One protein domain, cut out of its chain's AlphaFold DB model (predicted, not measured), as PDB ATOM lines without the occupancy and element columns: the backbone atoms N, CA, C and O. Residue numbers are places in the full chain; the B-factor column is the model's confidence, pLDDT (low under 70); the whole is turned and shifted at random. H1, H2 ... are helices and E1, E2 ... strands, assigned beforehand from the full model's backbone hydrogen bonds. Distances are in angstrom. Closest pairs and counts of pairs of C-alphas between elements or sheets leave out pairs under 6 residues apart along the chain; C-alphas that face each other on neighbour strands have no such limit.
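This is residues 182 to 376 of the 379 residues of the protein "PG_binding_1 domain-containing protein" of Mycobacterium sp. GA-1841 (UniProt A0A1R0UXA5). Two long helices, H1 and H3, run opposite ways side by side on a strongly twisted sheet of five strands, with H3 over one face and short H4 on the other: three layers, helices on both faces. H2 folds back from the end of H1, H5 follows H4, and a small hairpin, E2 and E3, lies far from the middle. The printed part has 195 residues, with named elements E1 E2 E3 H1 H2 H3 E4 E5 E6 E7 H4 H5 along it, class mixed. The sheet, E5 E4 E1 E6 E7, is all antiparallel. The whole is compact, with radius of gyration of the C-alphas 18.5 A and spans of 51 by 48 by 41 A.

E1, residues 182 to 186, is an inner strand between E4, residues 282 to 287, and E6, residues 334 to 343; N 185 and O 283 are 2.8 A apart, N 336 and O 184 2.9 A. E2, residues 191 to 194, and E3, residues 197 to 200, form a hairpin, N 192 and O 199 2.8 A apart. H1, residues 207 to 229, is on the sheet at a height of 9.0 A. With residues 221 to 229 alone it touches H2, residues 237 to 248, in a helical hairpin, at 34 degrees, only just a shallow tilt; the closest C-alphas, Ala 228 and Tyr 243, are 4.9 A apart. H3, residues 258 to 274, touches H1 at a shallow tilt of 18 degrees, opposite ways, closest C-alphas Ile 220 and Tyr 258, 6.2 A. H3 is on the sheet at a height of 9.4 A. E4 and E5, residues 307 to 313, form a hairpin, N 286 and O 308 2.7 A apart. E6 bends by 52 degrees at residue 337 and forms a hairpin with E7, residues 348 to 353, N 352 and O 340 2.7 A apart. H4, residues 357 to 364, is on the opposite face from H3 and touches H2 about perpendicular, 77 degrees, closest C-alphas Ile 240 and Thr 362, 4.5 A. H5, residues 368 to 375, is not on the sheet. In H1 to H5 every O i to N i+4 pair is within hydrogen-bond range.

E1 begins at C-alpha 182 (44.138, -38.187, -19.628). H1 is 33.1 A long, H3 24.5 A and E6 25.6 A. H5 ends at C-alpha 375 (31.877, -20.393, -31.252).

The farthest C-alphas, Asp 195 and Ala 346, are 55.4 A apart. The printed part has no cut. The links E4 to E5 and E5 to E6 are long. Mean pLDDT of the printed part is 74.6; 71 residues are under 70, among them 187 to 203 and 322 to 339.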
ATOM      1  N   CYS A 182      44.140 -36.810 -20.015       70.12
ATOM      2  CA  CYS A 182      44.138 -38.187 -19.628       70.12
ATOM      3  C   CYS A 182      43.749 -38.265 -18.167       70.12
ATOM      4  O   CYS A 182      44.205 -37.489 -17.332       70.12
ATOM      5  N   HIS A 183      42.924 -39.230 -17.828       76.06
ATOM      6  CA  HIS A 183      42.651 -39.510 -16.435       76.06
ATOM      7  C   HIS A 183      43.639 -40.545 -15.934       76.06
ATOM      8  O   HIS A 183      43.980 -41.473 -16.668       76.06
ATOM      9  N   LEU A 184      44.067 -40.424 -14.680       78.00
ATOM     10  CA  LEU A 184      44.685 -41.564 -14.024       78.00
ATOM     11  C   LEU A 184      43.568 -42.497 -13.574       78.00
ATOM     12  O   LEU A 184      42.712 -42.137 -12.768       78.00
ATOM     13  N   VAL A 185      43.560 -43.693 -14.142       76.44
ATOM     14  CA  VAL A 185      42.556 -44.717 -13.881       76.44
ATOM     15  C   VAL A 185      43.229 -45.891 -13.214       76.44
ATOM     16  O   VAL A 185      44.314 -46.316 -13.595       76.44
ATOM     17  N   ILE A 186      42.563 -46.417 -12.203       72.31
ATOM     18  CA  ILE A 186      43.005 -47.603 -11.485       72.31
ATOM     19  C   ILE A 186      41.846 -48.578 -11.522       72.31
ATOM     20  O   ILE A 186      40.683 -48.169 -11.399       72.31
ATOM     21  N   ASP A 187      42.164 -49.859 -11.664       65.44
ATOM     22  CA  ASP A 187      41.178 -50.911 -11.465       65.44
ATOM     23  C   ASP A 187      40.573 -50.735 -10.068       65.44
ATOM     24  O   ASP A 187      41.266 -50.766  -9.039       65.44
ATOM     25  N   GLY A 188      39.276 -50.419 -10.049       54.69
ATOM     26  CA  GLY A 188      38.569 -50.044  -8.831       54.69
ATOM     27  C   GLY A 188      38.382 -51.231  -7.881       54.69
ATOM     28  O   GLY A 188      39.141 -52.198  -7.852       54.69
ATOM     29  N   ILE A 189      37.337 -51.171  -7.070       52.09
ATOM     30  CA  ILE A 189      36.935 -52.254  -6.167       52.09
ATOM     31  C   ILE A 189      35.552 -52.680  -6.600       52.09
ATOM     32  O   ILE A 189      34.748 -51.788  -6.875       52.09
ATOM     33  N   PRO A 190      35.281 -53.993  -6.691       53.47
ATOM     34  CA  PRO A 190      34.003 -54.445  -7.200       53.47
ATOM     35  C   PRO A 190      32.894 -53.822  -6.358       53.47
ATOM     36  O   PRO A 190      32.889 -53.928  -5.130       53.47
ATOM     37  N   VAL A 191      31.966 -53.134  -7.019       52.00
ATOM     38  CA  VAL A 191      30.757 -52.638  -6.365       52.00
ATOM     39  C   VAL A 191      29.886 -53.852  -6.066       52.00
ATOM     40  O   VAL A 191      29.427 -54.535  -6.981       52.00
ATOM     41  N   GLN A 192      29.667 -54.137  -4.785       54.88
ATOM     42  CA  GLN A 192      28.743 -55.183  -4.376       54.88
ATOM     43  C   GLN A 192      27.312 -54.670  -4.527       54.88
ATOM     44  O   GLN A 192      26.985 -53.578  -4.069       54.88
ATOM     45  N   ILE A 193      26.424 -55.453  -5.134       57.75
ATOM     46  CA  ILE A 193      24.988 -55.166  -5.080       57.75
ATOM     47  C   ILE A 193      24.417 -55.910  -3.874       57.75
ATOM     48  O   ILE A 193      24.301 -57.132  -3.900       57.75
ATOM     49  N   ILE A 194      24.064 -55.174  -2.819       54.00
ATOM     50  CA  ILE A 194      23.416 -55.717  -1.618       54.00
ATOM     51  C   ILE A 194      21.997 -55.149  -1.584       54.00
ATOM     52  O   ILE A 194      21.820 -53.934  -1.514       54.00
ATOM     53  N   ASP A 195      20.993 -56.022  -1.680       66.00
ATOM     54  CA  ASP A 195      19.563 -55.666  -1.702       66.00
ATOM     55  C   ASP A 195      19.173 -54.687  -2.827       66.00
ATOM     56  O   ASP A 195      18.348 -53.793  -2.649       66.00
ATOM     57  N   GLY A 196      19.800 -54.815  -4.001       56.78
ATOM     58  CA  GLY A 196      19.569 -53.912  -5.138       56.78
ATOM     59  C   GLY A 196      20.218 -52.533  -4.990       56.78
ATOM     60  O   GLY A 196      20.098 -51.705  -5.890       56.78
ATOM     61  N   VAL A 197      20.940 -52.291  -3.892       49.81
ATOM     62  CA  VAL A 197      21.692 -51.059  -3.659       49.81
ATOM     63  C   VAL A 197      23.165 -51.304  -3.989       49.81
ATOM     64  O   VAL A 197      23.784 -52.195  -3.394       49.81
ATOM     65  N   PRO A 198      23.761 -50.515  -4.898       53.75
ATOM     66  CA  PRO A 198      25.202 -50.517  -5.101       53.75
ATOM     67  C   PRO A 198      25.909 -50.079  -3.814       53.75
ATOM     68  O   PRO A 198      25.778 -48.937  -3.375       53.75
ATOM     69  N   ARG A 199      26.657 -50.991  -3.194       56.06
ATOM     70  CA  ARG A 199      27.539 -50.728  -2.060       56.06
ATOM     71  C   ARG A 199      28.978 -50.894  -2.511       56.06
ATOM     72  O   ARG A 199      29.383 -51.933  -3.023       56.06
ATOM     73  N   ARG A 200      29.757 -49.841  -2.322       60.91
ATOM     74  CA  ARG A 200      31.192 -49.862  -2.563       60.91
ATOM     75  C   ARG A 200      31.881 -50.205  -1.252       60.91
ATOM     76  O   ARG A 200      31.760 -49.439  -0.296       60.91
ATOM     77  N   ASP A 201      32.599 -51.322  -1.213       58.16
ATOM     78  CA  ASP A 201      33.513 -51.565  -0.102       58.16
ATOM     79  C   ASP A 201      34.594 -50.473  -0.113       58.16
ATOM     80  O   ASP A 201      35.121 -50.144  -1.185       58.16
ATOM     81  N   PRO A 202      34.911 -49.862   1.043       62.31
ATOM     82  CA  PRO A 202      35.962 -48.862   1.108       62.31
ATOM     83  C   PRO A 202      37.278 -49.478   0.648       62.31
ATOM     84  O   PRO A 202      37.580 -50.637   0.946       62.31
ATOM     85  N   ALA A 203      38.075 -48.691  -0.072       68.94
ATOM     86  CA  ALA A 203      39.325 -49.204  -0.579       68.94
ATOM     87  C   ALA A 203      40.294 -49.608   0.528       68.94
ATOM     88  O   ALA A 203      40.389 -48.911   1.540       68.94
ATOM     89  N   PRO A 204      41.005 -50.746   0.397       74.75
ATOM     90  CA  PRO A 204      42.017 -51.079   1.377       74.75
ATOM     91  C   PRO A 204      43.110 -50.013   1.320       74.75
ATOM     92  O   PRO A 204      43.396 -49.453   0.257       74.75
ATOM     93  N   ALA A 205      43.738 -49.740   2.459       80.06
ATOM     94  CA  ALA A 205      44.895 -48.858   2.489       80.06
ATOM     95  C   ALA A 205      45.982 -49.359   1.511       80.06
ATOM     96  O   ALA A 205      46.187 -50.571   1.408       80.06
ATOM     97  N   PRO A 206      46.680 -48.457   0.794       85.25
ATOM     98  CA  PRO A 206      46.599 -46.991   0.869       85.25
ATOM     99  C   PRO A 206      45.542 -46.356  -0.057       85.25
ATOM    100  O   PRO A 206      45.436 -45.133  -0.107       85.25
ATOM    101  N   TRP A 207      44.765 -47.143  -0.803       82.00
ATOM    102  CA  TRP A 207      43.873 -46.637  -1.853       82.00
ATOM    103  C   TRP A 207      42.722 -45.768  -1.320       82.00
ATOM    104  O   TRP A 207      42.330 -44.815  -1.985       82.00
ATOM    105  N   ASN A 208      42.237 -46.009  -0.098       80.06
ATOM    106  CA  ASN A 208      41.275 -45.109   0.553       80.06
ATOM    107  C   ASN A 208      41.861 -43.732   0.902       80.06
ATOM    108  O   ASN A 208      41.175 -42.727   0.746       80.06
ATOM    109  N   ASP A 209      43.109 -43.669   1.373       84.38
ATOM    110  CA  ASP A 209      43.799 -42.404   1.652       84.38
ATOM    111  C   ASP A 209      44.019 -41.621   0.351       84.38
ATOM    112  O   ASP A 209      43.776 -40.418   0.296       84.38
ATOM    113  N   ILE A 210      44.377 -42.313  -0.733       86.19
ATOM    114  CA  ILE A 210      44.495 -41.719  -2.072       86.19
ATOM    115  C   ILE A 210      43.162 -41.084  -2.508       86.19
ATOM    116  O   ILE A 210      43.158 -39.933  -2.939       86.19
ATOM    117  N   GLU A 211      42.028 -41.774  -2.341       80.81
ATOM    118  CA  GLU A 211      40.698 -41.218  -2.649       80.81
ATOM    119  C   GLU A 211      40.366 -39.975  -1.816       80.81
ATOM    120  O   GLU A 211      39.896 -38.969  -2.346       80.81
ATOM    121  N   LEU A 212      40.637 -40.010  -0.510       83.38
ATOM    122  CA  LEU A 212      40.389 -38.865   0.368       83.38
ATOM    123  C   LEU A 212      41.268 -37.661   0.004       83.38
ATOM    124  O   LEU A 212      40.810 -36.516   0.056       83.38
ATOM    125  N   ARG A 213      42.522 -37.902  -0.387       87.31
ATOM    126  CA  ARG A 213      43.447 -36.855  -0.836       87.31
ATOM    127  C   ARG A 213      43.035 -36.255  -2.173       87.31
ATOM    128  O   ARG A 213      43.164 -35.043  -2.324       87.31
ATOM    129  N   ASP A 214      42.505 -37.054  -3.094       84.56
ATOM    130  CA  ASP A 214      41.950 -36.575  -4.364       84.56
ATOM    131  C   ASP A 214      40.733 -35.661  -4.140       84.56
ATOM    132  O   ASP A 214      40.701 -34.528  -4.626       84.56
ATOM    133  N   LEU A 215      39.793 -36.071  -3.279       83.50
ATOM    134  CA  LEU A 215      38.659 -35.226  -2.880       83.50
ATOM    135  C   LEU A 215      39.115 -33.915  -2.225       83.50
ATOM    136  O   LEU A 215      38.572 -32.839  -2.498       83.50
ATOM    137  N   ASN A 216      40.133 -33.975  -1.364       87.25
ATOM    138  CA  ASN A 216      40.700 -32.774  -0.760       87.25
ATOM    139  C   ASN A 216      41.400 -31.879  -1.795       87.25
ATOM    140  O   ASN A 216      41.318 -30.655  -1.686       87.25
ATOM    141  N   LEU A 217      42.053 -32.456  -2.806       87.69
ATOM    142  CA  LEU A 217      42.675 -31.709  -3.895       87.69
ATOM    143  C   LEU A 217      41.625 -30.961  -4.731       87.69
ATOM    144  O   LEU A 217      41.816 -29.777  -5.015       87.69
ATOM    145  N   ALA A 218      40.494 -31.604  -5.042       84.75
ATOM    146  CA  ALA A 218      39.356 -30.956  -5.696       84.75
ATOM    147  C   ALA A 218      38.826 -29.775  -4.865       84.75
ATOM    148  O   ALA A 218      38.652 -28.676  -5.386       84.75
ATOM    149  N   ARG A 219      38.692 -29.947  -3.544       87.69
ATOM    150  CA  ARG A 219      38.296 -28.859  -2.635       87.69
ATOM    151  C   ARG A 219      39.285 -27.687  -2.654       87.69
ATOM    152  O   ARG A 219      38.859 -26.537  -2.631       87.69
ATOM    153  N   ILE A 220      40.595 -27.949  -2.676       89.19
ATOM    154  CA  ILE A 220      41.622 -26.892  -2.747       89.19
ATOM    155  C   ILE A 220      41.527 -26.137  -4.077       89.19
ATOM    156  O   ILE A 220      41.599 -24.909  -4.091       89.19
ATOM    157  N   ARG A 221      41.325 -26.850  -5.189       87.81
ATOM    158  CA  ARG A 221      41.097 -26.236  -6.502       87.81
ATOM    159  C   ARG A 221      39.881 -25.309  -6.479       87.81
ATOM    160  O   ARG A 221      39.991 -24.159  -6.898       87.81
ATOM    161  N   ASP A 222      38.761 -25.768  -5.924       87.81
ATOM    162  CA  ASP A 222      37.530 -24.974  -5.835       87.81
ATOM    163  C   ASP A 222      37.728 -23.716  -4.962       87.81
ATOM    164  O   ASP A 222      37.186 -22.652  -5.257       87.81
ATOM    165  N   GLN A 223      38.583 -23.783  -3.934       89.88
ATOM    166  CA  GLN A 223      38.991 -22.602  -3.163       89.88
ATOM    167  C   GLN A 223      39.834 -21.618  -3.983       89.88
ATOM    168  O   GLN A 223      39.678 -20.406  -3.827       89.88
ATOM    169  N   CYS A 224      40.737 -22.103  -4.839       89.62
ATOM    170  CA  CYS A 224      41.488 -21.242  -5.752       89.62
ATOM    171  C   CYS A 224      40.560 -20.561  -6.764       89.62
ATOM    172  O   CYS A 224      40.726 -19.370  -7.025       89.62
ATOM    173  N   ARG A 225      39.554 -21.283  -7.267       88.88
ATOM    174  CA  ARG A 225      38.527 -20.755  -8.171       88.88
ATOM    175  C   ARG A 225      37.698 -19.659  -7.504       88.88
ATOM    176  O   ARG A 225      37.624 -18.556  -8.030       88.88
ATOM    177  N   ALA A 226      37.207 -19.902  -6.289       90.88
ATOM    178  CA  ALA A 226      36.434 -18.919  -5.530       90.88
ATOM    179  C   ALA A 226      37.197 -17.600  -5.287       90.88
ATOM    180  O   ALA A 226      36.596 -16.528  -5.249       90.88
ATOM    181  N   LYS A 227      38.532 -17.649  -5.145       90.19
ATOM    182  CA  LYS A 227      39.364 -16.434  -5.051       90.19
ATOM    183  C   LYS A 227      39.365 -15.623  -6.349       90.19
ATOM    184  O   LYS A 227      39.422 -14.401  -6.282       90.19
ATOM    185  N   ALA A 228      39.322 -16.285  -7.503       91.31
ATOM    186  CA  ALA A 228      39.243 -15.625  -8.801       91.31
ATOM    187  C   ALA A 228      37.837 -15.073  -9.073       91.31
ATOM    188  O   ALA A 228      37.705 -13.933  -9.515       91.31
ATOM    189  N   ASP A 229      36.796 -15.834  -8.720       91.62
ATOM    190  CA  ASP A 229      35.392 -15.412  -8.835       91.62
ATOM    191  C   ASP A 229      35.106 -14.131  -8.030       91.62
ATOM    192  O   ASP A 229      34.257 -13.326  -8.402       91.62
ATOM    193  N   ALA A 230      35.835 -13.909  -6.933       94.81
ATOM    194  CA  ALA A 230      35.686 -12.721  -6.097       94.81
ATOM    195  C   ALA A 230      36.231 -11.423  -6.728       94.81
ATOM    196  O   ALA A 230      35.955 -10.342  -6.205       94.81
ATOM    197  N   VAL A 231      37.031 -11.505  -7.799       93.38
ATOM    198  CA  VAL A 231      37.750 -10.347  -8.366       93.38
ATOM    199  C   VAL A 231      37.416 -10.047  -9.824       93.38
ATOM    200  O   VAL A 231      37.671  -8.930 -10.274       93.38
ATOM    201  N   ALA A 232      36.866 -11.004 -10.570       92.19
ATOM    202  CA  ALA A 232      36.471 -10.816 -11.962       92.19
ATOM    203  C   ALA A 232      35.438 -11.866 -12.393       92.19
ATOM    204  O   ALA A 232      35.318 -12.917 -11.770       92.19
ATOM    205  N   ASP A 233      34.725 -11.602 -13.488       88.81
ATOM    206  CA  ASP A 233      33.781 -12.571 -14.044       88.81
ATOM    207  C   ASP A 233      34.527 -13.777 -14.650       88.81
ATOM    208  O   ASP A 233      35.534 -13.576 -15.353       88.81
ATOM    209  N   PRO A 234      34.040 -15.017 -14.432       84.75
ATOM    210  CA  PRO A 234      34.644 -16.225 -14.981       84.75
ATOM    211  C   PRO A 234      34.918 -16.140 -16.482       84.75
ATOM    212  O   PRO A 234      34.079 -15.707 -17.272       84.75
ATOM    213  N   GLY A 235      36.117 -16.569 -16.878       75.19
ATOM    214  CA  GLY A 235      36.544 -16.599 -18.278       75.19
ATOM    215  C   GLY A 235      37.107 -15.289 -18.839       75.19
ATOM    216  O   GLY A 235      37.641 -15.295 -19.947       75.19
ATOM    217  N   THR A 236      37.062 -14.182 -18.089       83.56
ATOM    218  CA  THR A 236      37.768 -12.946 -18.469       83.56
ATOM    219  C   THR A 236      39.291 -13.090 -18.301       83.56
ATOM    220  O   THR A 236      39.739 -13.830 -17.420       83.56
ATOM    221  N   PRO A 237      40.123 -12.332 -19.050       84.50
ATOM    222  CA  PRO A 237      41.580 -12.341 -18.863       84.50
ATOM    223  C   PRO A 237      42.023 -12.038 -17.422       84.50
ATOM    224  O   PRO A 237      42.973 -12.635 -16.916       84.50
ATOM    225  N   ALA A 238      41.311 -11.139 -16.736       88.88
ATOM    226  CA  ALA A 238      41.576 -10.815 -15.337       88.88
ATOM    227  C   ALA A 238      41.278 -12.003 -14.411       88.88
ATOM    228  O   ALA A 238      42.088 -12.318 -13.537       88.88
ATOM    229  N   TRP A 239      40.152 -12.690 -14.608       89.44
ATOM    230  CA  TRP A 239      39.809 -13.885 -13.837       89.44
ATOM    231  C   TRP A 239      40.834 -15.004 -14.045       89.44
ATOM    232  O   TRP A 239      41.348 -15.557 -13.075       89.44
ATOM    233  N   ILE A 240      41.214 -15.254 -15.301       83.75
ATOM    234  CA  ILE A 240      42.225 -16.244 -15.695       83.75
ATOM    235  C   ILE A 240      43.559 -15.986 -14.986       83.75
ATOM    236  O   ILE A 240      44.117 -16.889 -14.359       83.75
ATOM    237  N   ALA A 241      44.066 -14.752 -15.027       86.31
ATOM    238  CA  ALA A 241      45.325 -14.408 -14.373       86.31
ATOM    239  C   ALA A 241      45.276 -14.662 -12.854       86.31
ATOM    240  O   ALA A 241      46.212 -15.230 -12.284       86.31
ATOM    241  N   ASN A 242      44.166 -14.296 -12.204       89.69
ATOM    242  CA  ASN A 242      43.980 -14.493 -10.767       89.69
ATOM    243  C   ASN A 242      43.852 -15.972 -10.391       89.69
ATOM    244  O   ASN A 242      44.499 -16.417  -9.440       89.69
ATOM    245  N   TYR A 243      43.077 -16.751 -11.148       88.75
ATOM    246  CA  TYR A 243      42.909 -18.174 -10.869       88.75
ATOM    247  C   TYR A 243      44.225 -18.936 -11.046       88.75
ATOM    248  O   TYR A 243      44.628 -19.696 -10.160       88.75
ATOM    249  N   ARG A 244      44.967 -18.656 -12.127       86.62
ATOM    250  CA  ARG A 244      46.297 -19.235 -12.369       86.62
ATOM    251  C   ARG A 244      47.249 -18.907 -11.225       86.62
ATOM    252  O   ARG A 244      47.938 -19.794 -10.722       86.62
ATOM    253  N   SER A 245      47.276 -17.641 -10.806       88.38
ATOM    254  CA  SER A 245      48.111 -17.209  -9.689       88.38
ATOM    255  C   SER A 245      47.736 -17.930  -8.396       88.38
ATOM    256  O   SER A 245      48.628 -18.309  -7.647       88.38
ATOM    257  N   ALA A 246      46.447 -18.151  -8.126       89.69
ATOM    258  CA  ALA A 246      45.994 -18.854  -6.929       89.69
ATOM    259  C   ALA A 246      46.359 -20.348  -6.936       89.69
ATOM    260  O   ALA A 246      46.689 -20.892  -5.883       89.69
ATOM    261  N   LEU A 247      46.311 -21.014  -8.095       87.25
ATOM    262  CA  LEU A 247      46.676 -22.430  -8.237       87.25
ATOM    263  C   LEU A 247      48.182 -22.676  -8.086       87.25
ATOM    264  O   LEU A 247      48.582 -23.657  -7.466       87.25
ATOM    265  N   LEU A 248      49.005 -21.797  -8.662       86.25
ATOM    266  CA  LEU A 248      50.464 -21.955  -8.698       86.25
ATOM    267  C   LEU A 248      51.182 -21.268  -7.529       86.25
ATOM    268  O   LEU A 248      52.401 -21.395  -7.404       86.25
ATOM    269  N   ALA A 249      50.461 -20.513  -6.696       87.75
ATOM    270  CA  ALA A 249      51.057 -19.837  -5.555       87.75
ATOM    271  C   ALA A 249      51.624 -20.849  -4.546       87.75
ATOM    272  O   ALA A 249      50.966 -21.850  -4.234       87.75
ATOM    273  N   PRO A 250      52.803 -20.565  -3.963       85.50
ATOM    274  CA  PRO A 250      53.279 -21.322  -2.816       85.50
ATOM    275  C   PRO A 250      52.281 -21.189  -1.662       85.50
ATOM    276  O   PRO A 250      51.610 -20.162  -1.509       85.50
ATOM    277  N   ALA A 251      52.180 -22.223  -0.831       83.88
ATOM    278  CA  ALA A 251      51.313 -22.146   0.331       83.88
ATOM    279  C   ALA A 251      51.901 -21.251   1.431       83.88
ATOM    280  O   ALA A 251      53.122 -21.157   1.581       83.88
ATOM    281  N   PRO A 252      51.036 -20.634   2.257       84.44
ATOM    282  CA  PRO A 252      51.454 -20.054   3.524       84.44
ATOM    283  C   PRO A 252      52.158 -21.085   4.415       84.44
ATOM    284  O   PRO A 252      51.893 -22.286   4.331       84.44
ATOM    285  N   ALA A 253      53.004 -20.607   5.329       83.44
ATOM    286  CA  ALA A 253      53.693 -21.463   6.290       83.44
ATOM    287  C   ALA A 253      52.704 -22.354   7.070       83.44
ATOM    288  O   ALA A 253      51.709 -21.874   7.613       83.44
ATOM    289  N   GLY A 254      52.985 -23.660   7.116       83.50
ATOM    290  CA  GLY A 254      52.132 -24.659   7.771       83.50
ATOM    291  C   GLY A 254      50.937 -25.140   6.939       83.50
ATOM    292  O   GLY A 254      50.170 -25.973   7.414       83.50
ATOM    293  N   GLN A 255      50.774 -24.653   5.707       84.12
ATOM    294  CA  GLN A 255      49.791 -25.149   4.743       84.12
ATOM    295  C   GLN A 255      50.493 -25.757   3.530       84.12
ATOM    296  O   GLN A 255      51.710 -25.675   3.387       84.12
ATOM    297  N   ARG A 256      49.708 -26.382   2.653       85.69
ATOM    298  CA  ARG A 256      50.189 -26.972   1.404       85.69
ATOM    299  C   ARG A 256      49.419 -26.394   0.229       85.69
ATOM    300  O   ARG A 256      48.196 -26.274   0.300       85.69
ATOM    301  N   SER A 257      50.135 -26.032  -0.828       90.25
ATOM    302  CA  SER A 257      49.585 -25.461  -2.059       90.25
ATOM    303  C   SER A 257      48.840 -26.528  -2.851       90.25
ATOM    304  O   SER A 257      48.957 -27.728  -2.576       90.25
ATOM    305  N   TYR A 258      48.085 -26.112  -3.865       89.62
ATOM    306  CA  TYR A 258      47.466 -27.055  -4.793       89.62
ATOM    307  C   TYR A 258      48.522 -27.979  -5.423       89.62
ATOM    308  O   TYR A 258      48.396 -29.200  -5.356       89.62
ATOM    309  N   THR A 259      49.609 -27.405  -5.947       89.38
ATOM    310  CA  THR A 259      50.667 -28.155  -6.633       89.38
ATOM    311  C   THR A 259      51.432 -29.103  -5.711       89.38
ATOM    312  O   THR A 259      51.786 -30.197  -6.138       89.38
ATOM    313  N   GLU A 260      51.650 -28.744  -4.440       91.62
ATOM    314  CA  GLU A 260      52.280 -29.647  -3.461       91.62
ATOM    315  C   GLU A 260      51.371 -30.824  -3.094       91.62
ATOM    316  O   GLU A 260      51.838 -31.956  -3.019       91.62
ATOM    317  N   ASN A 261      50.070 -30.585  -2.889       91.81
ATOM    318  CA  ASN A 261      49.126 -31.675  -2.624       91.81
ATOM    319  C   ASN A 261      48.966 -32.593  -3.845       91.81
ATOM    320  O   ASN A 261      48.896 -33.810  -3.681       91.81
ATOM    321  N   ALA A 262      48.938 -32.028  -5.056       89.81
ATOM    322  CA  ALA A 262      48.862 -32.796  -6.293       89.81
ATOM    323  C   ALA A 262      50.112 -33.662  -6.503       89.81
ATOM    324  O   ALA A 262      49.992 -34.852  -6.787       89.81
ATOM    325  N   ALA A 263      51.308 -33.094  -6.312       91.38
ATOM    326  CA  ALA A 263      52.568 -33.827  -6.410       91.38
ATOM    327  C   ALA A 263      52.621 -35.003  -5.425       91.38
ATOM    328  O   ALA A 263      52.979 -36.120  -5.802       91.38
ATOM    329  N   ASP A 264      52.214 -34.780  -4.176       91.62
ATOM    330  CA  ASP A 264      52.163 -35.832  -3.164       91.62
ATOM    331  C   ASP A 264      51.162 -36.931  -3.476       91.62
ATOM    332  O   ASP A 264      51.468 -38.103  -3.268       91.62
ATOM    333  N   LEU A 265      49.976 -36.568  -3.968       90.38
ATOM    334  CA  LEU A 265      48.973 -37.538  -4.390       90.38
ATOM    335  C   LEU A 265      49.526 -38.433  -5.503       90.38
ATOM    336  O   LEU A 265      49.440 -39.654  -5.407       90.38
ATOM    337  N   LEU A 266      50.155 -37.839  -6.520       90.31
ATOM    338  CA  LEU A 266      50.773 -38.577  -7.622       90.31
ATOM    339  C   LEU A 266      51.907 -39.492  -7.128       90.31
ATOM    340  O   LEU A 266      51.951 -40.668  -7.487       90.31
ATOM    341  N   ASN A 267      52.786 -39.000  -6.253       92.56
ATOM    342  CA  ASN A 267      53.849 -39.816  -5.660       92.56
ATOM    343  C   ASN A 267      53.293 -40.978  -4.820       92.56
ATOM    344  O   ASN A 267      53.824 -42.087  -4.882       92.56
ATOM    345  N   LEU A 268      52.208 -40.753  -4.072       91.12
ATOM    346  CA  LEU A 268      51.538 -41.794  -3.293       91.12
ATOM    347  C   LEU A 268      50.908 -42.861  -4.198       91.12
ATOM    348  O   LEU A 268      51.054 -44.048  -3.915       91.12
ATOM    349  N   ILE A 269      50.268 -42.456  -5.300       89.38
ATOM    350  CA  ILE A 269      49.723 -43.371  -6.317       89.38
ATOM    351  C   ILE A 269      50.839 -44.241  -6.907       89.38
ATOM    352  O   ILE A 269      50.698 -45.463  -6.961       89.38
ATOM    353  N   ALA A 270      51.961 -43.634  -7.304       91.06
ATOM    354  CA  ALA A 270      53.101 -44.365  -7.854       91.06
ATOM    355  C   ALA A 270      53.681 -45.371  -6.844       91.06
ATOM    356  O   ALA A 270      53.899 -46.534  -7.179       91.06
ATOM    357  N   ALA A 271      53.864 -44.955  -5.588       92.12
ATOM    358  CA  ALA A 271      54.358 -45.832  -4.530       92.12
ATOM    359  C   ALA A 271      53.396 -46.998  -4.239       92.12
ATOM    360  O   ALA A 271      53.832 -48.142  -4.116       92.12
ATOM    361  N   ALA A 272      52.088 -46.727  -4.167       89.50
ATOM    362  CA  ALA A 272      51.060 -47.739  -3.931       89.50
ATOM    363  C   ALA A 272      50.978 -48.764  -5.071       89.50
ATOM    364  O   ALA A 272      50.850 -49.963  -4.814       89.50
ATOM    365  N   SER A 273      51.087 -48.290  -6.315       89.19
ATOM    366  CA  SER A 273      51.083 -49.111  -7.527       89.19
ATOM    367  C   SER A 273      52.291 -50.049  -7.607       89.19
ATOM    368  O   SER A 273      52.145 -51.205  -8.002       89.19
ATOM    369  N   ALA A 274      53.469 -49.581  -7.186       89.88
ATOM    370  CA  ALA A 274      54.706 -50.357  -7.226       89.88
ATOM    371  C   ALA A 274      54.871 -51.346  -6.053       89.88
ATOM    372  O   ALA A 274      55.662 -52.287  -6.144       89.88
ATOM    373  N   ALA A 275      54.165 -51.149  -4.936       88.94
ATOM    374  CA  ALA A 275      54.332 -51.966  -3.736       88.94
ATOM    375  C   ALA A 275      53.656 -53.349  -3.878       88.94
ATOM    376  O   ALA A 275      52.444 -53.405  -4.065       88.94
ATOM    377  N   PRO A 276      54.368 -54.485  -3.697       85.00
ATOM    378  CA  PRO A 276      53.835 -55.824  -3.987       85.00
ATOM    379  C   PRO A 276      52.513 -56.179  -3.292       85.00
ATOM    380  O   PRO A 276      51.665 -56.841  -3.877       85.00
ATOM    381  N   ALA A 277      52.325 -55.731  -2.047       80.75
ATOM    382  CA  ALA A 277      51.124 -56.022  -1.260       80.75
ATOM    383  C   ALA A 277      49.882 -55.231  -1.712       80.75
ATOM    384  O   ALA A 277      48.761 -55.590  -1.360       80.75
ATOM    385  N   THR A 278      50.077 -54.142  -2.456       74.25
ATOM    386  CA  THR A 278      49.019 -53.205  -2.860       74.25
ATOM    387  C   THR A 278      49.035 -52.927  -4.358       74.25
ATOM    388  O   THR A 278      48.311 -52.035  -4.804       74.25
ATOM    389  N   ALA A 279      49.850 -53.680  -5.104       82.19
ATOM    390  CA  ALA A 279      50.173 -53.433  -6.493       82.19
ATOM    391  C   ALA A 279      48.903 -53.438  -7.334       82.19
ATOM    392  O   ALA A 279      48.177 -54.432  -7.408       82.19
ATOM    393  N   ARG A 280      48.644 -52.295  -7.957       83.00
ATOM    394  CA  ARG A 280      47.591 -52.123  -8.949       83.00
ATOM    395  C   ARG A 280      48.164 -51.321 -10.106       83.00
ATOM    396  O   ARG A 280      48.781 -50.281  -9.844       83.00
ATOM    397  N   PRO A 281      47.976 -51.772 -11.353       84.69
ATOM    398  CA  PRO A 281      48.288 -50.956 -12.508       84.69
ATOM    399  C   PRO A 281      47.513 -49.640 -12.450       84.69
ATOM    400  O   PRO A 281      46.323 -49.610 -12.127       84.69
ATOM    401  N   VAL A 282      48.210 -48.551 -12.745       85.19
ATOM    402  CA  VAL A 282      47.619 -47.233 -12.949       85.19
ATOM    403  C   VAL A 282      47.756 -46.928 -14.422       85.19
ATOM    404  O   VAL A 282      48.861 -46.931 -14.961       85.19
ATOM    405  N   TYR A 283      46.637 -46.644 -15.061       84.00
ATOM    406  CA  TYR A 283      46.550 -46.334 -16.473       84.00
ATOM    407  C   TYR A 283      46.377 -44.833 -16.672       84.00
ATOM    408  O   TYR A 283      45.670 -44.174 -15.916       84.00
ATOM    409  N   MET A 284      46.980 -44.291 -17.723       82.50
ATOM    410  CA  MET A 284      46.552 -43.029 -18.315       82.50
ATOM    411  C   MET A 284      45.466 -43.334 -19.334       82.50
ATOM    412  O   MET A 284      45.764 -43.924 -20.367       82.50
ATOM    413  N   LEU A 285      44.227 -42.957 -19.031       78.69
ATOM    414  CA  LEU A 285      43.079 -43.057 -19.927       78.69
ATOM    415  C   LEU A 285      42.945 -41.765 -20.723       78.69
ATOM    416  O   LEU A 285      42.499 -40.751 -20.195       78.69
ATOM    417  N   TRP A 286      43.290 -41.827 -21.994       76.75
ATOM    418  CA  TRP A 286      43.159 -40.763 -22.973       76.75
ATOM    419  C   TRP A 286      41.796 -40.807 -23.637       76.75
ATOM    420  O   TRP A 286      41.304 -41.887 -23.971       76.75
ATOM    421  N   HIS A 287      41.226 -39.640 -23.912       71.94
ATOM    422  CA  HIS A 287      40.077 -39.545 -24.800       71.94
ATOM    423  C   HIS A 287      39.992 -38.203 -25.522       71.94
ATOM    424  O   HIS A 287      40.647 -37.238 -25.143       71.94
ATOM    425  N   SER A 288      39.228 -38.188 -26.613       68.81
ATOM    426  CA  SER A 288      38.978 -37.015 -27.466       68.81
ATOM    427  C   SER A 288      37.479 -36.720 -27.540       68.81
ATOM    428  O   SER A 288      36.670 -37.571 -27.190       68.81
ATOM    429  N   PHE A 289      37.052 -35.560 -28.025       63.47
ATOM    430  CA  PHE A 289      35.647 -35.143 -28.140       63.47
ATOM    431  C   PHE A 289      34.886 -35.054 -26.816       63.47
ATOM    432  O   PHE A 289      33.741 -35.531 -26.700       63.47
ATOM    433  N   GLU A 290      35.528 -34.485 -25.798       67.25
ATOM    434  CA  GLU A 290      34.878 -34.308 -24.498       67.25
ATOM    435  C   GLU A 290      33.668 -33.384 -24.604       67.25
ATOM    436  O   GLU A 290      32.564 -33.728 -24.170       67.25
ATOM    437  N   GLU A 291      33.839 -32.271 -25.310       64.56
ATOM    438  CA  GLU A 291      32.773 -31.309 -25.512       64.56
ATOM    439  C   GLU A 291      31.787 -31.775 -26.595       64.56
ATOM    440  O   GLU A 291      32.149 -32.116 -27.726       64.56
ATOM    441  N   ARG A 292      30.497 -31.782 -26.237       62.12
ATOM    442  CA  ARG A 292      29.421 -32.341 -27.065       62.12
ATOM    443  C   ARG A 292      29.282 -31.612 -28.397       62.12
ATOM    444  O   ARG A 292      28.950 -32.267 -29.381       62.12
ATOM    445  N   LEU A 293      29.528 -30.302 -28.415       57.78
ATOM    446  CA  LEU A 293      29.451 -29.465 -29.620       57.78
ATOM    447  C   LEU A 293      30.396 -29.936 -30.737       57.78
ATOM    448  O   LEU A 293      30.118 -29.719 -31.909       57.78
ATOM    449  N   TRP A 294      31.493 -30.607 -30.387       58.00
ATOM    450  CA  TRP A 294      32.532 -31.012 -31.340       58.00
ATOM    451  C   TRP A 294      32.570 -32.514 -31.587       58.00
ATOM    452  O   TRP A 294      33.416 -33.008 -32.328       58.00
ATOM    453  N   ARG A 295      31.667 -33.261 -30.951       64.38
ATOM    454  CA  ARG A 295      31.625 -34.711 -31.065       64.38
ATOM    455  C   ARG A 295      30.940 -35.120 -32.376       64.38
ATOM    456  O   ARG A 295      29.856 -34.608 -32.664       64.38
ATOM    457  N   PRO A 296      31.489 -36.093 -33.130       57.81
ATOM    458  CA  PRO A 296      30.845 -36.611 -34.329       57.81
ATOM    459  C   PRO A 296      29.392 -37.047 -34.067       57.81
ATOM    460  O   PRO A 296      29.116 -37.689 -33.044       57.81
ATOM    461  N   PRO A 297      28.450 -36.764 -34.984       58.41
ATOM    462  CA  PRO A 297      27.074 -37.228 -34.869       58.41
ATOM    463  C   PRO A 297      26.999 -38.741 -34.629       58.41
ATOM    464  O   PRO A 297      27.609 -39.536 -35.341       58.41
ATOM    465  N   GLY A 298      26.249 -39.148 -33.604       61.38
ATOM    466  CA  GLY A 298      26.086 -40.556 -33.227       61.38
ATOM    467  C   GLY A 298      27.208 -41.135 -32.359       61.38
ATOM    468  O   GLY A 298      27.002 -42.189 -31.756       61.38
ATOM    469  N   MET A 299      28.347 -40.449 -32.211       64.31
ATOM    470  CA  MET A 299      29.367 -40.825 -31.233       64.31
ATOM    471  C   MET A 299      28.897 -40.421 -29.831       64.31
ATOM    472  O   MET A 299      28.529 -39.274 -29.574       64.31
ATOM    473  N   ARG A 300      28.871 -41.378 -28.901       68.06
ATOM    474  CA  ARG A 300      28.513 -41.136 -27.493       68.06
ATOM    475  C   ARG A 300      29.773 -40.861 -26.673       68.06
ATOM    476  O   ARG A 300      30.868 -41.225 -27.082       68.06
ATOM    477  N   HIS A 301      29.619 -40.274 -25.483       66.25
ATOM    478  CA  HIS A 301      30.736 -40.124 -24.537       66.25
ATOM    479  C   HIS A 301      31.369 -41.478 -24.174       66.25
ATOM    480  O   HIS A 301      32.522 -41.523 -23.792       66.25
ATOM    481  N   SER A 302      30.623 -42.574 -24.321       67.00
ATOM    482  CA  SER A 302      31.036 -43.949 -24.043       67.00
ATOM    483  C   SER A 302      31.566 -44.711 -25.265       67.00
ATOM    484  O   SER A 302      31.683 -45.932 -25.208       67.00
ATOM    485  N   ASP A 303      31.765 -44.052 -26.409       65.62
ATOM    486  CA  ASP A 303      32.157 -44.733 -27.647       65.62
ATOM    487  C   ASP A 303      33.598 -45.271 -27.539       65.62
ATOM    488  O   ASP A 303      34.501 -44.511 -27.196       65.62
ATOM    489  N   PRO A 304      33.883 -46.551 -27.817       65.25
ATOM    490  CA  PRO A 304      35.253 -47.068 -27.720       65.25
ATOM    491  C   PRO A 304      36.225 -46.382 -28.680       65.25
ATOM    492  O   PRO A 304      37.418 -46.318 -28.411       65.25
ATOM    493  N   ARG A 305      35.729 -45.815 -29.785       67.62
ATOM    494  CA  ARG A 305      36.572 -45.177 -30.804       67.62
ATOM    495  C   ARG A 305      37.197 -43.858 -30.344       67.62
ATOM    496  O   ARG A 305      38.020 -43.323 -31.078       67.62
ATOM    497  N   ARG A 306      36.802 -43.333 -29.176       71.81
ATOM    498  CA  ARG A 306      37.358 -42.105 -28.579       71.81
ATOM    499  C   ARG A 306      38.211 -42.352 -27.331       71.81
ATOM    500  O   ARG A 306      38.546 -41.365 -26.693       71.81
ATOM    501  N   HIS A 307      38.524 -43.601 -26.955       73.44
ATOM    502  CA  HIS A 307      39.267 -43.897 -25.719       73.44
ATOM    503  C   HIS A 307      40.478 -44.801 -25.938       73.44
ATOM    504  O   HIS A 307      40.406 -45.842 -26.593       73.44
ATOM    505  N   TRP A 308      41.576 -44.436 -25.286       77.06
ATOM    506  CA  TRP A 308      42.854 -45.135 -25.341       77.06
ATOM    507  C   TRP A 308      43.490 -45.171 -23.974       77.06
ATOM    508  O   TRP A 308      43.245 -44.294 -23.152       77.06
ATOM    509  N   TRP A 309      44.349 -46.145 -23.718       79.31
ATOM    510  CA  TRP A 309      45.076 -46.177 -22.458       79.31
ATOM    511  C   TRP A 309      46.487 -46.735 -22.585       79.31
ATOM    512  O   TRP A 309      46.791 -47.524 -23.478       79.31
ATOM    513  N   CYS A 310      47.348 -46.318 -21.667       81.00
ATOM    514  CA  CYS A 310      48.638 -46.946 -21.415       81.00
ATOM    515  C   CYS A 310      48.832 -47.088 -19.908       81.00
ATOM    516  O   CYS A 310      48.475 -46.191 -19.145       81.00
ATOM    517  N   GLU A 311      49.410 -48.200 -19.472       86.44
ATOM    518  CA  GLU A 311      49.852 -48.362 -18.089       86.44
ATOM    519  C   GLU A 311      50.987 -47.366 -17.842       86.44
ATOM    520  O   GLU A 311      51.942 -47.323 -18.612       86.44
ATOM    521  N   ALA A 312      50.864 -46.534 -16.810       88.44
ATOM    522  CA  ALA A 312      51.888 -45.589 -16.373       88.44
ATOM    523  C   ALA A 312      52.805 -46.201 -15.303       88.44
ATOM    524  O   ALA A 312      53.997 -45.909 -15.266       88.44
ATOM    525  N   THR A 313      52.249 -47.042 -14.429       88.62
ATOM    526  CA  THR A 313      52.957 -47.734 -13.341       88.62
ATOM    527  C   THR A 313      52.214 -49.033 -12.991       88.62
ATOM    528  O   THR A 313      50.985 -49.039 -13.087       88.62
ATOM    529  N   PRO A 314      52.901 -50.115 -12.569       84.25
ATOM    530  CA  PRO A 314      54.348 -50.210 -12.334       84.25
ATOM    531  C   PRO A 314      55.203 -50.216 -13.602       84.25
ATOM    532  O   PRO A 314      56.367 -49.831 -13.525       84.25
ATOM    533  N   ASN A 315      54.655 -50.598 -14.759       86.69
ATOM    534  CA  ASN A 315      55.426 -50.692 -15.992       86.69
ATOM    535  C   ASN A 315      54.793 -49.866 -17.102       86.69
ATOM    536  O   ASN A 315      53.652 -50.079 -17.496       86.69
ATOM    537  N   LEU A 316      55.576 -48.951 -17.666       88.50
ATOM    538  CA  LEU A 316      55.104 -48.109 -18.751       88.50
ATOM    539  C   LEU A 316      54.822 -48.937 -20.021       88.50
ATOM    540  O   LEU A 316      55.753 -49.348 -20.722       88.50
ATOM    541  N   SER A 317      53.550 -49.138 -20.369       85.31
ATOM    542  CA  SER A 317      53.139 -49.956 -21.522       85.31
ATOM    543  C   SER A 317      52.953 -49.129 -22.802       85.31
ATOM    544  O   SER A 317      53.233 -47.927 -22.829       85.31
ATOM    545  N   ALA A 318      52.618 -49.785 -23.913       81.06
ATOM    546  CA  ALA A 318      52.202 -49.101 -25.135       81.06
ATOM    547  C   ALA A 318      50.726 -48.680 -25.034       81.06
ATOM    548  O   ALA A 318      49.936 -49.324 -24.344       81.06
ATOM    549  N   VAL A 319      50.360 -47.619 -25.745       77.25
ATOM    550  CA  VAL A 319      48.982 -47.189 -25.937       77.25
ATOM    551  C   VAL A 319      48.238 -48.252 -26.729       77.25
ATOM    552  O   VAL A 319      48.649 -48.657 -27.820       77.25
ATOM    553  N   THR A 320      47.119 -48.671 -26.158       73.31
ATOM    554  CA  THR A 320      46.169 -49.610 -26.748       73.31
ATOM    555  C   THR A 320      44.764 -49.025 -26.661       73.31
ATOM    556  O   THR A 320      44.525 -48.070 -25.913       73.31
ATOM    557  N   ALA A 321      43.825 -49.597 -27.411       70.25
ATOM    558  CA  ALA A 321      42.404 -49.338 -27.211       70.25
ATOM    559  C   ALA A 321      42.053 -49.503 -25.730       70.25
ATOM    560  O   ALA A 321      42.367 -50.542 -25.137       70.25
ATOM    561  N   ALA A 322      41.378 -48.515 -25.143       68.38
ATOM    562  CA  ALA A 322      40.775 -48.751 -23.842       68.38
ATOM    563  C   ALA A 322      39.681 -49.818 -24.034       68.38
ATOM    564  O   ALA A 322      38.881 -49.700 -24.972       68.38
ATOM    565  N   PRO A 323      39.633 -50.880 -23.208       58.03
ATOM    566  CA  PRO A 323      38.520 -51.811 -23.248       58.03
ATOM    567  C   PRO A 323      37.238 -50.996 -23.084       58.03
ATOM    568  O   PRO A 323      37.219 -50.034 -22.316       58.03
ATOM    569  N   ASN A 324      36.203 -51.356 -23.856       45.50
ATOM    570  CA  ASN A 324      34.871 -50.753 -23.789       45.50
ATOM    571  C   ASN A 324      34.528 -50.350 -22.355       45.50
ATOM    572  O   ASN A 324      34.840 -51.104 -21.430       45.50
ATOM    573  N   ASN A 325      33.758 -49.267 -22.199       42.84
ATOM    574  CA  ASN A 325      32.815 -49.179 -21.094       42.84
ATOM    575  C   ASN A 325      32.151 -50.553 -20.962       42.84
ATOM    576  O   ASN A 325      31.226 -50.892 -21.704       42.84
ATOM    577  N   VAL A 326      32.625 -51.357 -20.016       36.12
ATOM    578  CA  VAL A 326      31.780 -52.347 -19.401       36.12
ATOM    579  C   VAL A 326      30.753 -51.439 -18.748       36.12
ATOM    580  O   VAL A 326      31.024 -50.841 -17.707       36.12
ATOM    581  N   GLU A 327      29.600 -51.252 -19.408       34.84
ATOM    582  CA  GLU A 327      28.363 -50.947 -18.691       34.84
ATOM    583  C   GLU A 327      28.457 -51.692 -17.367       34.84
ATOM    584  O   GLU A 327      28.822 -52.870 -17.417       34.84
ATOM    585  N   PRO A 328      28.224 -51.035 -16.223       35.78
ATOM    586  CA  PRO A 328      28.624 -51.513 -14.909       35.78
ATOM    587  C   PRO A 328      27.929 -52.837 -14.587       35.78
ATOM    588  O   PRO A 328      26.953 -52.889 -13.853       35.78
ATOM    589  N   LYS A 329      28.438 -53.937 -15.134       34.91
ATOM    590  CA  LYS A 329      28.098 -55.283 -14.715       34.91
ATOM    591  C   LYS A 329      28.923 -55.614 -13.482       34.91
ATOM    592  O   LYS A 329      28.406 -56.302 -12.619       34.91
ATOM    593  N   ASN A 330      30.123 -55.022 -13.354       37.53
ATOM    594  CA  ASN A 330      31.043 -55.251 -12.233       37.53
ATOM    595  C   ASN A 330      31.664 -53.976 -11.600       37.53
ATOM    596  O   ASN A 330      32.543 -54.102 -10.756       37.53
ATOM    597  N   GLY A 331      31.218 -52.764 -11.964       39.78
ATOM    598  CA  GLY A 331      31.485 -51.528 -11.200       39.78
ATOM    599  C   GLY A 331      32.955 -51.132 -10.981       39.78
ATOM    600  O   GLY A 331      33.378 -51.003  -9.836       39.78
ATOM    601  N   TYR A 332      33.716 -50.863 -12.046       46.62
ATOM    602  CA  TYR A 332      35.095 -50.374 -11.936       46.62
ATOM    603  C   TYR A 332      35.341 -49.110 -12.761       46.62
ATOM    604  O   TYR A 332      35.170 -49.151 -13.973       46.62
ATOM    605  N   SER A 333      35.784 -48.042 -12.086       49.41
ATOM    606  CA  SER A 333      36.802 -47.064 -12.523       49.41
ATOM    607  C   SER A 333      36.813 -45.907 -11.519       49.41
ATOM    608  O   SER A 333      35.850 -45.140 -11.457       49.41
ATOM    609  N   ILE A 334      37.872 -45.776 -10.712       52.16
ATOM    610  CA  ILE A 334      38.128 -44.501 -10.032       52.16
ATOM    611  C   ILE A 334      38.962 -43.681 -11.000       52.16
ATOM    612  O   ILE A 334      40.081 -44.059 -11.348       52.16
ATOM    613  N   ILE A 335      38.373 -42.587 -11.453       57.78
ATOM    614  CA  ILE A 335      39.063 -41.524 -12.162       57.78
ATOM    615  C   ILE A 335      39.714 -40.682 -11.067       57.78
ATOM    616  O   ILE A 335      39.024 -39.931 -10.382       57.78
ATOM    617  N   PHE A 336      41.012 -40.868 -10.847       59.53
ATOM    618  CA  PHE A 336      41.778 -40.010  -9.955       59.53
ATOM    619  C   PHE A 336      42.291 -38.836 -10.757       59.53
ATOM    620  O   PHE A 336      43.010 -39.048 -11.732       59.53
ATOM    621  N   ASN A 337      41.969 -37.628 -10.297       58.78
ATOM    622  CA  ASN A 337      42.472 -36.372 -10.825       58.78
ATOM    623  C   ASN A 337      42.203 -36.172 -12.335       58.78
ATOM    624  O   ASN A 337      42.701 -36.883 -13.209       58.78
ATOM    625  N   ASN A 338      41.436 -35.139 -12.675       63.44
ATOM    626  CA  ASN A 338      41.267 -34.728 -14.068       63.44
ATOM    627  C   ASN A 338      42.552 -34.037 -14.545       63.44
ATOM    628  O   ASN A 338      42.634 -32.813 -14.586       63.44
ATOM    629  N   LEU A 339      43.585 -34.827 -14.838       69.38
ATOM    630  CA  LEU A 339      44.881 -34.325 -15.255       69.38
ATOM    631  C   LEU A 339      44.838 -34.018 -16.749       69.38
ATOM    632  O   LEU A 339      44.900 -34.892 -17.610       69.38
ATOM    633  N   CYS A 340      44.684 -32.746 -17.072       72.88
ATOM    634  CA  CYS A 340      44.583 -32.323 -18.460       72.88
ATOM    635  C   CYS A 340      45.897 -31.699 -18.908       72.88
ATOM    636  O   CYS A 340      46.639 -31.153 -18.092       72.88
ATOM    637  N   PHE A 341      46.219 -31.792 -20.192       76.19
ATOM    638  CA  PHE A 341      47.450 -31.224 -20.716       76.19
ATOM    639  C   PHE A 341      47.175 -30.475 -22.003       76.19
ATOM    640  O   PHE A 341      46.464 -30.948 -22.888       76.19
ATOM    641  N   VAL A 342      47.779 -29.296 -22.106       74.38
ATOM    642  CA  VAL A 342      47.831 -28.549 -23.359       74.38
ATOM    643  C   VAL A 342      49.234 -28.647 -23.910       74.38
ATOM    644  O   VAL A 342      50.204 -28.547 -23.157       74.38
ATOM    645  N   ILE A 343      49.330 -28.817 -25.221       77.06
ATOM    646  CA  ILE A 343      50.589 -28.736 -25.947       77.06
ATOM    647  C   ILE A 343      50.465 -27.557 -26.902       77.06
ATOM    648  O   ILE A 343      49.519 -27.490 -27.689       77.06
ATOM    649  N   ASP A 344      51.382 -26.603 -26.799       75.69
ATOM    650  CA  ASP A 344      51.450 -25.510 -27.765       75.69
ATOM    651  C   ASP A 344      52.107 -25.966 -29.074       75.69
ATOM    652  O   ASP A 344      52.697 -27.043 -29.154       75.69
ATOM    653  N   LYS A 345      52.048 -25.131 -30.115       74.25
ATOM    654  CA  LYS A 345      52.640 -25.448 -31.425       74.25
ATOM    655  C   LYS A 345      54.152 -25.746 -31.380       74.25
ATOM    656  O   LYS A 345      54.669 -26.406 -32.277       74.25
ATOM    657  N   ALA A 346      54.870 -25.260 -30.367       79.62
ATOM    658  CA  ALA A 346      56.297 -25.517 -30.190       79.62
ATOM    659  C   ALA A 346      56.586 -26.856 -29.482       79.62
ATOM    660  O   ALA A 346      57.750 -27.231 -29.347       79.62
ATOM    661  N   GLY A 347      55.555 -27.584 -29.043       80.50
ATOM    662  CA  GLY A 347      55.706 -28.827 -28.294       80.50
ATOM    663  C   GLY A 347      55.936 -28.612 -26.794       80.50
ATOM    664  O   GLY A 347      56.471 -29.505 -26.130       80.50
ATOM    665  N   LEU A 348      55.578 -27.443 -26.247       85.94
ATOM    666  CA  LEU A 348      55.609 -27.181 -24.808       85.94
ATOM    667  C   LEU A 348      54.348 -27.744 -24.141       85.94
ATOM    668  O   LEU A 348      53.237 -27.262 -24.360       85.94
ATOM    669  N   ILE A 349      54.534 -28.735 -23.278       86.25
ATOM    670  CA  ILE A 349      53.487 -29.382 -22.491       86.25
ATOM    671  C   ILE A 349      53.229 -28.574 -21.220       86.25
ATOM    672  O   ILE A 349      54.147 -28.320 -20.432       86.25
ATOM    673  N   THR A 350      51.968 -28.231 -20.972       83.69
ATOM    674  CA  THR A 350      51.521 -27.593 -19.731       83.69
ATOM    675  C   THR A 350      50.395 -28.406 -19.090       83.69
ATOM    676  O   THR A 350      49.349 -28.611 -19.699       83.69
ATOM    677  N   ALA A 351      50.613 -28.861 -17.856       82.50
ATOM    678  CA  ALA A 351      49.623 -29.549 -17.032       82.50
ATOM    679  C   ALA A 351      48.553 -28.586 -16.501       82.50
ATOM    680  O   ALA A 351      48.870 -27.492 -16.027       82.50
ATOM    681  N   VAL A 352      47.306 -29.040 -16.530       77.56
ATOM    682  CA  VAL A 352      46.090 -28.322 -16.158       77.56
ATOM    683  C   VAL A 352      45.422 -29.021 -14.976       77.56
ATOM    684  O   VAL A 352      45.320 -30.245 -14.922       77.56
ATOM    685  N   ALA A 353      44.966 -28.212 -14.024       71.62
ATOM    686  CA  ALA A 353      44.331 -28.623 -12.776       71.62
ATOM    687  C   ALA A 353      42.833 -28.962 -12.943       71.62
ATOM    688  O   ALA A 353      42.005 -28.467 -12.179       71.62
ATOM    689  N   GLY A 354      42.479 -29.770 -13.944       67.19
ATOM    690  CA  GLY A 354      41.102 -30.185 -14.220       67.19
ATOM    691  C   GLY A 354      40.707 -30.124 -15.700       67.19
ATOM    692  O   GLY A 354      41.475 -29.663 -16.544       67.19
ATOM    693  N   ALA A 355      39.508 -30.641 -15.999       59.69
ATOM    694  CA  ALA A 355      38.998 -30.866 -17.360       59.69
ATOM    695  C   ALA A 355      38.021 -29.790 -17.851       59.69
ATOM    696  O   ALA A 355      37.553 -29.856 -18.987       59.69
ATOM    697  N   ALA A 356      37.683 -28.807 -17.013       67.31
ATOM    698  CA  ALA A 356      36.764 -27.757 -17.419       67.31
ATOM    699  C   ALA A 356      37.481 -26.730 -18.312       67.31
ATOM    700  O   ALA A 356      38.614 -26.338 -18.046       67.31
ATOM    701  N   MET A 357      36.808 -26.255 -19.365       64.19
ATOM    702  CA  MET A 357      37.389 -25.324 -20.352       64.19
ATOM    703  C   MET A 357      37.944 -24.031 -19.744       64.19
ATOM    704  O   MET A 357      38.850 -23.415 -20.298       64.19
ATOM    705  N   ASP A 358      37.440 -23.622 -18.587       69.44
ATOM    706  CA  ASP A 358      37.937 -22.469 -17.846       69.44
ATOM    707  C   ASP A 358      39.266 -22.724 -17.120       69.44
ATOM    708  O   ASP A 358      40.126 -21.843 -17.098       69.44
ATOM    709  N   GLU A 359      39.495 -23.926 -16.595       71.69
ATOM    710  CA  GLU A 359      40.781 -24.366 -16.033       71.69
ATOM    711  C   GLU A 359      41.850 -24.439 -17.117       71.69
ATOM    712  O   GLU A 359      42.978 -23.977 -16.936       71.69
ATOM    713  N   ILE A 360      41.458 -24.953 -18.276       70.25
ATOM    714  CA  ILE A 360      42.274 -25.009 -19.484       70.25
ATOM    715  C   ILE A 360      42.696 -23.602 -19.870       70.25
ATOM    716  O   ILE A 360      43.889 -23.288 -19.915       70.25
ATOM    717  N   ALA A 361      41.708 -22.731 -20.058       68.75
ATOM    718  CA  ALA A 361      41.934 -21.359 -20.447       68.75
ATOM    719  C   ALA A 361      42.809 -20.594 -19.454       68.75
ATOM    720  O   ALA A 361      43.675 -19.814 -19.845       68.75
ATOM    721  N   THR A 362      42.658 -20.890 -18.168       71.19
ATOM    722  CA  THR A 362      43.480 -20.332 -17.095       71.19
ATOM    723  C   THR A 362      44.956 -20.681 -17.250       71.19
ATOM    724  O   THR A 362      45.848 -19.849 -17.055       71.19
ATOM    725  N   VAL A 363      45.243 -21.930 -17.609       67.88
ATOM    726  CA  VAL A 363      46.612 -22.434 -17.689       67.88
ATOM    727  C   VAL A 363      47.311 -22.030 -18.992       67.88
ATOM    728  O   VAL A 363      48.540 -21.919 -19.021       67.88
ATOM    729  N   VAL A 364      46.558 -21.727 -20.043       67.75
ATOM    730  CA  VAL A 364      47.116 -21.238 -21.313       67.75
ATOM    731  C   VAL A 364      46.890 -19.750 -21.569       67.75
ATOM    732  O   VAL A 364      47.279 -19.238 -22.614       67.75
ATOM    733  N   ASN A 365      46.329 -19.033 -20.592       71.00
ATOM    734  CA  ASN A 365      46.019 -17.606 -20.677       71.00
ATOM    735  C   ASN A 365      45.104 -17.258 -21.870       71.00
ATOM    736  O   ASN A 365      45.351 -16.306 -22.609       71.00
ATOM    737  N   LEU A 366      44.068 -18.071 -22.068       69.62
ATOM    738  CA  LEU A 366      43.121 -17.977 -23.173       69.62
ATOM    739  C   LEU A 366      41.852 -17.216 -22.768       69.62
ATOM    740  O   LEU A 366      41.121 -17.691 -21.914       69.62
ATOM    741  N   ASP A 367      41.520 -16.105 -23.430       72.94
ATOM    742  CA  ASP A 367      40.254 -15.388 -23.202       72.94
ATOM    743  C   ASP A 367      39.030 -16.230 -23.626       72.94
ATOM    744  O   ASP A 367      38.791 -16.471 -24.816       72.94
ATOM    745  N   LEU A 368      38.222 -16.657 -22.649       68.69
ATOM    746  CA  LEU A 368      37.038 -17.477 -22.906       68.69
ATOM    747  C   LEU A 368      35.869 -16.692 -23.508       68.69
ATOM    748  O   LEU A 368      34.995 -17.292 -24.135       68.69
ATOM    749  N   LEU A 369      35.812 -15.371 -23.332       68.62
ATOM    750  CA  LEU A 369      34.764 -14.541 -23.925       68.62
ATOM    751  C   LEU A 369      35.016 -14.326 -25.414       68.62
ATOM    752  O   LEU A 369      34.075 -14.358 -26.210       68.62
ATOM    753  N   GLU A 370      36.276 -14.131 -25.806       65.81
ATOM    754  CA  GLU A 370      36.663 -14.128 -27.219       65.81
ATOM    755  C   GLU A 370      36.386 -15.494 -27.857       65.81
ATOM    756  O   GLU A 370      35.805 -15.574 -28.944       65.81
ATOM    757  N   TYR A 371      36.700 -16.566 -27.131       62.00
ATOM    758  CA  TYR A 371      36.378 -17.929 -27.528       62.00
ATOM    759  C   TYR A 371      34.864 -18.163 -27.701       62.00
ATOM    760  O   TYR A 371      34.434 -18.638 -28.750       62.00
ATOM    761  N   SER A 372      34.031 -17.786 -26.723       63.66
ATOM    762  CA  SER A 372      32.572 -17.956 -26.790       63.66
ATOM    763  C   SER A 372      31.961 -17.209 -27.981       63.66
ATOM    764  O   SER A 372      31.096 -17.737 -28.676       63.66
ATOM    765  N   LYS A 373      32.457 -16.005 -28.290       62.00
ATOM    766  CA  LYS A 373      32.047 -15.254 -29.489       62.00
ATOM    767  C   LYS A 373      32.480 -15.938 -30.785       62.00
ATOM    768  O   LYS A 373      31.753 -15.875 -31.769       62.00
ATOM    769  N   ALA A 374      33.649 -16.577 -30.799       52.88
ATOM    770  CA  ALA A 374      34.140 -17.328 -31.953       52.88
ATOM    771  C   ALA A 374      33.379 -18.647 -32.184       52.88
ATOM    772  O   ALA A 374      33.445 -19.190 -33.287       52.88
ATOM    773  N   THR A 375      32.664 -19.152 -31.173       50.78
ATOM    774  CA  THR A 375      31.877 -20.393 -31.252       50.78
ATOM    775  C   THR A 375      30.369 -20.184 -31.355       50.78
ATOM    776  O   THR A 375      29.658 -21.110 -31.746       50.78
ATOM    777  N   GLN A 376      29.866 -18.972 -31.100       47.53
ATOM    778  CA  GLN A 376      28.483 -18.601 -31.406       47.53
ATOM    779  C   GLN A 376      28.199 -18.754 -32.910       47.53
ATOM    780  O   GLN A 376      28.725 -18.009 -33.735       47.53
TER     781      GLN A 376